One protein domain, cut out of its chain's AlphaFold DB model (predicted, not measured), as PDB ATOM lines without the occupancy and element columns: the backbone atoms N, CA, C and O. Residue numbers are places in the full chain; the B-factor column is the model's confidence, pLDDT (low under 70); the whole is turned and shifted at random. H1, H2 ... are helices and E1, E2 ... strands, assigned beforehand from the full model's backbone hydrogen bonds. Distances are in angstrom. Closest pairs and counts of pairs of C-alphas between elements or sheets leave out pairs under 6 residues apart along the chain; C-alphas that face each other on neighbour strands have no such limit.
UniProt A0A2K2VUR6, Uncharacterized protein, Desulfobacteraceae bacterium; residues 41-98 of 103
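Overview. This is residues 41 to 98 of the 103 residues of an uncharacterized protein of Desulfobacteraceae bacterium (UniProt A0A2K2VUR6). A strongly twisted sheet of five strands has one helix, H1, packed across one face near E3, E4 and E5; the other face is bare. Long E3 bends, its first part beside E2, its later part beside E4. You have 58 residues, mixed class, two layers, H1 then E1 to E5: an antiparallel meander, each strand beside the one before. It is compact, radius of gyration of the C-alphas 10.3 A, spanning 26 by 23 by 19 A.

Arrangement. Start at H1, residues 41 to 51, every O i to N i+4 pair within hydrogen-bond range; its height over the sheet is 8.2 A. It lies only just over E4, residues 84 to 89, with 3 C-alphas, and across it at 88 degrees on the local plane; closest are C-alphas 45 and 85, 6.8 A. Then find four hairpins, with pairs within hydrogen-bond range: E1, residues 56 to 59, and E2, residues 62 to 68 (N 57 and O 65, 2.9 A); E2 and E3, residues 71 to 81, N 66 and O 73, 3.0 A; E3 and E4, N 79 and O 86, 2.9 A; E4 and E5, residues 93 to 97, N 87 and O 94, 2.9 A.

Along the chain. Find C-alpha 41 at (234.409, 166.438, 182.428); H1 runs 15.3 A. E3 spans 25.6 A, and E5 ends at (229.052, 172.288, 171.222).

Size, cuts and confidence. C-alphas 70 and 82 are farthest apart, 28.8 A. The printed part has no cut; its links are tight; residue 61 is under pLDDT 70.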
ATOM      1  N   THR A  41     234.167 165.153 183.100       75.19
ATOM      2  CA  THR A  41     234.409 166.438 182.428       75.19
ATOM      3  C   THR A  41     235.573 166.358 181.446       75.19
ATOM      4  O   THR A  41     235.434 166.780 180.298       75.19
ATOM      5  N   SER A  42     236.695 165.752 181.846       74.81
ATOM      6  CA  SER A  42     237.865 165.586 180.977       74.81
ATOM      7  C   SER A  42     237.532 164.805 179.703       74.81
ATOM      8  O   SER A  42     238.003 165.145 178.618       74.81
ATOM      9  N   LYS A  43     236.684 163.775 179.831       78.88
ATOM     10  CA  LYS A  43     236.219 162.949 178.711       78.88
ATOM     11  C   LYS A  43     235.315 163.731 177.756       78.88
ATOM     12  O   LYS A  43     235.490 163.624 176.545       78.88
ATOM     13  N   ILE A  44     234.395 164.545 178.280       80.44
ATOM     14  CA  ILE A  44     233.554 165.429 177.454       80.44
ATOM     15  C   ILE A  44     234.430 166.400 176.658       80.44
ATOM     16  O   ILE A  44     234.223 166.558 175.456       80.44
ATOM     17  N   ILE A  45     235.429 167.016 177.295       81.19
ATOM     18  CA  ILE A  45     236.347 167.953 176.632       81.19
ATOM     19  C   ILE A  45     237.105 167.250 175.500       81.19
ATOM     20  O   ILE A  45     237.056 167.711 174.361       81.19
ATOM     21  N   ALA A  46     237.738 166.107 175.778       79.00
ATOM     22  CA  ALA A  46     238.490 165.350 174.777       79.00
ATOM     23  C   ALA A  46     237.612 164.914 173.588       79.00
ATOM     24  O   ALA A  46     237.988 165.123 172.433       79.00
ATOM     25  N   ASN A  47     236.415 164.381 173.856       82.25
ATOM     26  CA  ASN A  47     235.460 163.995 172.814       82.25
ATOM     27  C   ASN A  47     235.019 165.194 171.971       82.25
ATOM     28  O   ASN A  47     234.914 165.090 170.751       82.25
ATOM     29  N   THR A  48     234.777 166.337 172.614       82.75
ATOM     30  CA  THR A  48     234.360 167.567 171.936       82.75
ATOM     31  C   THR A  48     235.451 168.074 170.999       82.75
ATOM     32  O   THR A  48     235.158 168.370 169.841       82.75
ATOM     33  N   LEU A  49     236.705 168.121 171.463       84.00
ATOM     34  CA  LEU A  49     237.858 168.523 170.651       84.00
ATOM     35  C   LEU A  49     238.041 167.602 169.440       84.00
ATOM     36  O   LEU A  49     238.176 168.084 168.317       84.00
ATOM     37  N   ALA A  50     237.971 166.284 169.654       81.56
ATOM     38  CA  ALA A  50     238.106 165.293 168.589       81.56
ATOM     39  C   ALA A  50     236.979 165.396 167.550       81.56
ATOM     40  O   ALA A  50     237.247 165.407 166.348       81.56
ATOM     41  N   ALA A  51     235.725 165.531 167.994       81.62
ATOM     42  CA  ALA A  51     234.571 165.659 167.106       81.62
ATOM     43  C   ALA A  51     234.641 166.918 166.228       81.62
ATOM     44  O   ALA A  51     234.268 166.876 165.056       81.62
ATOM     45  N   HIS A  52     235.173 168.013 166.774       82.69
ATOM     46  CA  HIS A  52     235.369 169.269 166.048       82.69
ATOM     47  C   HIS A  52     236.721 169.344 165.324       82.69
ATOM     48  O   HIS A  52     237.037 170.378 164.740       82.69
ATOM     49  N   LYS A  53     237.517 168.262 165.341       83.75
ATOM     50  CA  LYS A  53     238.860 168.186 164.738       83.75
ATOM     51  C   LYS A  53     239.787 169.323 165.190       83.75
ATOM     52  O   LYS A  53     240.639 169.774 164.425       83.75
ATOM     53  N   LEU A  54     239.619 169.795 166.427       83.31
ATOM     54  CA  LEU A  54     240.443 170.858 166.984       83.31
ATOM     55  C   LEU A  54     241.698 170.251 167.610       83.31
ATOM     56  O   LEU A  54     241.626 169.542 168.615       83.31
ATOM     57  N   ASN A  55     242.853 170.559 167.026       84.50
ATOM     58  CA  ASN A  55     244.135 170.133 167.569       84.50
ATOM     59  C   ASN A  55     244.557 171.061 168.706       84.50
ATOM     60  O   ASN A  55     244.495 172.287 168.590       84.50
ATOM     61  N   CYS A  56     245.034 170.471 169.793       84.38
ATOM     62  CA  CYS A  56     245.505 171.202 170.955       84.38
ATOM     63  C   CYS A  56     246.829 170.636 171.460       84.38
ATOM     64  O   CYS A  56     247.166 169.486 171.184       84.38
ATOM     65  N   LEU A  57     247.561 171.438 172.227       83.75
ATOM     66  CA  LEU A  57     248.666 170.964 173.052       83.75
ATOM     67  C   LEU A  57     248.288 171.170 174.507       83.75
ATOM     68  O   LEU A  57     247.886 172.265 174.915       83.75
ATOM     69  N   SER A  58     248.436 170.114 175.297       79.00
ATOM     70  CA  SER A  58     248.173 170.155 176.728       79.00
ATOM     71  C   SER A  58     249.416 169.791 177.520       79.00
ATOM     72  O   SER A  58     250.144 168.881 177.139       79.00
ATOM     73  N   ARG A  59     249.630 170.459 178.652       75.75
ATOM     74  CA  ARG A  59     250.664 170.104 179.631       75.75
ATOM     75  C   ARG A  59     249.999 169.920 180.985       75.75
ATOM     76  O   ARG A  59     249.175 170.754 181.357       75.75
ATOM     77  N   ASP A  60     250.317 168.823 181.668       73.56
ATOM     78  CA  ASP A  60     249.714 168.453 182.958       73.56
ATOM     79  C   ASP A  60     248.176 168.470 182.888       73.56
ATOM     80  O   ASP A  60     247.479 168.981 183.764       73.56
ATOM     81  N   GLY A  61     247.661 168.014 181.736       69.69
ATOM     82  CA  GLY A  61     246.253 168.027 181.362       69.69
ATOM     83  C   GLY A  61     245.561 169.381 181.414       69.69
ATOM     84  O   GLY A  61     244.361 169.471 181.630       69.69
ATOM     85  N   VAL A  62     246.295 170.465 181.212       76.06
ATOM     86  CA  VAL A  62     245.721 171.776 180.927       76.06
ATOM     87  C   VAL A  62     246.020 172.094 179.474       76.06
ATOM     88  O   VAL A  62     247.171 171.997 179.054       76.06
ATOM     89  N   ILE A  63     245.001 172.468 178.700       84.69
ATOM     90  CA  ILE A  63     245.210 172.938 177.328       84.69
ATOM     91  C   ILE A  63     245.969 174.262 177.400       84.69
ATOM     92  O   ILE A  63     245.532 175.189 178.079       84.69
ATOM     93  N   LYS A  64     247.118 174.328 176.731       85.69
ATOM     94  CA  LYS A  64     247.975 175.518 176.683       85.69
ATOM     95  C   LYS A  64     247.898 176.220 175.346       85.69
ATOM     96  O   LYS A  64     247.950 177.442 175.312       85.69
ATOM     97  N   THR A  65     247.750 175.468 174.262       86.69
ATOM     98  CA  THR A  65     247.584 176.044 172.932       86.69
ATOM     99  C   THR A  65     246.593 175.246 172.100       86.69
ATOM    100  O   THR A  65     246.372 174.052 172.327       86.69
ATOM    101  N   VAL A  66     245.997 175.917 171.122       87.25
ATOM    102  CA  VAL A  66     245.095 175.339 170.118       87.25
ATOM    103  C   VAL A  66     245.543 175.757 168.727       87.25
ATOM    104  O   VAL A  66     246.086 176.844 168.549       87.25
ATOM    105  N   LEU A  67     245.350 174.883 167.744       85.62
ATOM    106  CA  LEU A  67     245.639 175.169 166.345       85.62
ATOM    107  C   LEU A  67     244.371 175.697 165.671       85.62
ATOM    108  O   LEU A  67     243.402 174.951 165.533       85.62
ATOM    109  N   LEU A  68     244.395 176.947 165.215       81.19
ATOM    110  CA  LEU A  68     243.350 177.527 164.369       81.19
ATOM    111  C   LEU A  68     243.981 178.068 163.096       81.19
ATOM    112  O   LEU A  68     245.005 178.743 163.160       81.19
ATOM    113  N   ASP A  69     243.387 177.759 161.946       82.06
ATOM    114  CA  ASP A  69     243.814 178.268 160.636       82.06
ATOM    115  C   ASP A  69     245.328 178.123 160.376       82.06
ATOM    116  O   ASP A  69     245.985 178.996 159.814       82.06
ATOM    117  N   GLY A  70     245.911 177.007 160.829       82.38
ATOM    118  CA  GLY A  70     247.341 176.717 160.684       82.38
ATOM    119  C   GLY A  70     248.262 177.446 161.672       82.38
ATOM    120  O   GLY A  70     249.477 177.254 161.615       82.38
ATOM    121  N   LYS A  71     247.716 178.236 162.604       85.31
ATOM    122  CA  LYS A  71     248.464 178.962 163.635       85.31
ATOM    123  C   LYS A  71     248.182 178.412 165.034       85.31
ATOM    124  O   LYS A  71     247.034 178.208 165.422       85.31
ATOM    125  N   TRP A  72     249.242 178.200 165.809       86.50
ATOM    126  CA  TRP A  72     249.127 177.890 167.233       86.50
ATOM    127  C   TRP A  72     248.833 179.161 168.025       86.50
ATOM    128  O   TRP A  72     249.529 180.166 167.883       86.50
ATOM    129  N   ILE A  73     247.790 179.096 168.841       86.56
ATOM    130  CA  ILE A  73     247.236 180.209 169.606       86.56
ATOM    131  C   ILE A  73     247.256 179.840 171.085       86.56
ATOM    132  O   ILE A  73     246.953 178.696 171.441       86.56
ATOM    133  N   GLU A  74     247.606 180.796 171.943       89.44
ATOM    134  CA  GLU A  74     247.687 180.578 173.384       89.44
ATOM    135  C   GLU A  74     246.305 180.536 174.034       89.44
ATOM    136  O   GLU A  74     245.447 181.393 173.822       89.44
ATOM    137  N   VAL A  75     246.099 179.530 174.877       85.38
ATOM    138  CA  VAL A  75     244.884 179.356 175.664       85.38
ATOM    139  C   VAL A  75     245.093 179.954 177.045       85.38
ATOM    140  O   VAL A  75     246.005 179.571 177.779       85.38
ATOM    141  N   ARG A  76     244.203 180.873 177.413       87.12
ATOM    142  CA  ARG A  76     244.143 181.476 178.747       87.12
ATOM    143  C   ARG A  76     243.298 180.634 179.688       87.12
ATOM    144  O   ARG A  76     243.661 180.446 180.843       87.12
ATOM    145  N   GLU A  77     242.179 180.127 179.183       85.38
ATOM    146  CA  GLU A  77     241.202 179.415 179.993       85.38
ATOM    147  C   GLU A  77     240.409 178.412 179.155       85.38
ATOM    148  O   GLU A  77     240.147 178.634 177.971       85.38
ATOM    149  N   VAL A  78     240.008 177.315 179.795       84.06
ATOM    150  CA  VAL A  78     239.107 176.308 179.233       84.06
ATOM    151  C   VAL A  78     238.012 176.032 180.242       84.06
ATOM    152  O   VAL A  78     238.302 175.687 181.386       84.06
ATOM    153  N   GLU A  79     236.767 176.131 179.801       82.25
ATOM    154  CA  GLU A  79     235.600 175.958 180.654       82.25
ATOM    155  C   GLU A  79     234.507 175.177 179.915       82.25
ATOM    156  O   GLU A  79     234.298 175.360 178.718       82.25
ATOM    157  N   LEU A  80     233.797 174.300 180.626       79.88
ATOM    158  CA  LEU A  80     232.610 173.619 180.112       79.88
ATOM    159  C   LEU A  80     231.371 174.240 180.764       79.88
ATOM    160  O   LEU A  80     231.084 173.968 181.927       79.88
ATOM    161  N   VAL A  81     230.619 175.036 180.006       80.31
ATOM    162  CA  VAL A  81     229.435 175.760 180.493       80.31
ATOM    163  C   VAL A  81     228.216 175.315 179.703       80.31
ATOM    164  O   VAL A  81     228.219 175.406 178.481       80.31
ATOM    165  N   ASN A  82     227.161 174.837 180.371       81.12
ATOM    166  CA  ASN A  82     225.883 174.480 179.730       81.12
ATOM    167  C   ASN A  82     226.039 173.639 178.445       81.12
ATOM    168  O   ASN A  82     225.452 173.953 177.413       81.12
ATOM    169  N   ARG A  83     226.853 172.572 178.493       80.25
ATOM    170  CA  ARG A  83     227.184 171.720 177.328       80.25
ATOM    171  C   ARG A  83     227.867 172.467 176.172       80.25
ATOM    172  O   ARG A  83     227.762 172.051 175.025       80.25
ATOM    173  N   THR A  84     228.596 173.533 176.462       79.38
ATOM    174  CA  THR A  84     229.458 174.238 175.511       79.38
ATOM    175  C   THR A  84     230.869 174.271 176.071       79.38
ATOM    176  O   THR A  84     231.082 174.710 177.199       79.38
ATOM    177  N   LEU A  85     231.834 173.787 175.297       84.25
ATOM    178  CA  LEU A  85     233.248 173.952 175.600       84.25
ATOM    179  C   LEU A  85     233.682 175.336 175.120       84.25
ATOM    180  O   LEU A  85     233.674 175.611 173.920       84.25
ATOM    181  N   VAL A  86     234.062 176.191 176.059       82.94
ATOM    182  CA  VAL A  86     234.585 177.529 175.800       82.94
ATOM    183  C   VAL A  86     236.092 177.508 176.018       82.94
ATOM    184  O   VAL A  86     236.568 177.172 177.099       82.94
ATOM    185  N   ILE A  87     236.845 177.879 174.987       85.88
ATOM    186  CA  ILE A  87     238.299 178.036 175.042       85.88
ATOM    187  C   ILE A  87     238.590 179.515 174.817       85.88
ATOM    188  O   ILE A  87     238.380 180.039 173.720       85.88
ATOM    189  N   ARG A  88     239.040 180.203 175.864       84.75
ATOM    190  CA  ARG A  88     239.402 181.622 175.803       84.75
ATOM    191  C   ARG A  88     240.872 181.729 175.424       84.75
ATOM    192  O   ARG A  88     241.730 181.149 176.092       84.75
ATOM    193  N   THR A  89     241.158 182.465 174.358       84.50
ATOM    194  CA  THR A  89     242.512 182.649 173.824       84.50
ATOM    195  C   THR A  89     242.946 184.110 173.876       84.50
ATOM    196  O   THR A  89     242.177 184.989 174.272       84.50
ATOM    197  N   ASP A  90     244.190 184.389 173.501       79.81
ATOM    198  CA  ASP A  90     244.713 185.746 173.344       79.81
ATOM    199  C   ASP A  90     244.117 186.512 172.152       79.81
ATOM    200  O   ASP A  90     244.084 187.742 172.188       79.81
ATOM    201  N   VAL A  91     243.602 185.807 171.142       80.56
ATOM    202  CA  VAL A  91     243.022 186.406 169.926       80.56
ATOM    203  C   VAL A  91     241.490 186.359 169.868       80.56
ATOM    204  O   VAL A  91     240.897 186.934 168.958       80.56
ATOM    205  N   GLY A  92     240.829 185.693 170.820       81.56
ATOM    206  CA  GLY A  92     239.369 185.574 170.865       81.56
ATOM    207  C   GLY A  92     238.868 184.324 171.589       81.56
ATOM    208  O   GLY A  92     239.641 183.564 172.172       81.56
ATOM    209  N   ASN A  93     237.557 184.088 171.550       85.75
ATOM    210  CA  ASN A  93     236.942 182.918 172.179       85.75
ATOM    211  C   ASN A  93     236.548 181.884 171.124       85.75
ATOM    212  O   ASN A  93     235.942 182.227 170.111       85.75
ATOM    213  N   ILE A  94     236.823 180.615 171.408       83.56
ATOM    214  CA  ILE A  94     236.322 179.471 170.645       83.56
ATOM    215  C   ILE A  94     235.195 178.854 171.464       83.56
ATOM    216  O   ILE A  94     235.351 178.615 172.661       83.56
ATOM    217  N   SER A  95     234.050 178.602 170.841       86.69
ATOM    218  CA  SER A  95     232.914 177.932 171.476       86.69
ATOM    219  C   SER A  95     232.521 176.722 170.648       86.69
ATOM    220  O   SER A  95     232.211 176.853 169.467       86.69
ATOM    221  N   LEU A  96     232.568 175.545 171.265       82.88
ATOM    222  CA  LEU A  96     232.261 174.267 170.631       82.88
ATOM    223  C   LEU A  96     231.094 173.608 171.364       82.88
ATOM    224  O   LEU A  96     231.082 173.561 172.596       82.88
ATOM    225  N   ALA A  97     230.132 173.064 170.623       81.94
ATOM    226  CA  ALA A  97     229.052 172.288 171.222       81.94
ATOM    227  C   ALA A  97     229.637 171.022 171.860       81.94
ATOM    228  O   ALA A  97     230.339 170.256 171.204       81.94
ATOM    229  N   ALA A  98     229.380 170.794 173.146       80.62
ATOM    230  CA  ALA A  98     229.960 169.657 173.840       80.62
ATOM    231  C   ALA A  98     229.356 168.344 173.338       80.62
ATOM    232  O   ALA A  98     228.136 168.179 173.285       80.62
TER     233      ALA A  98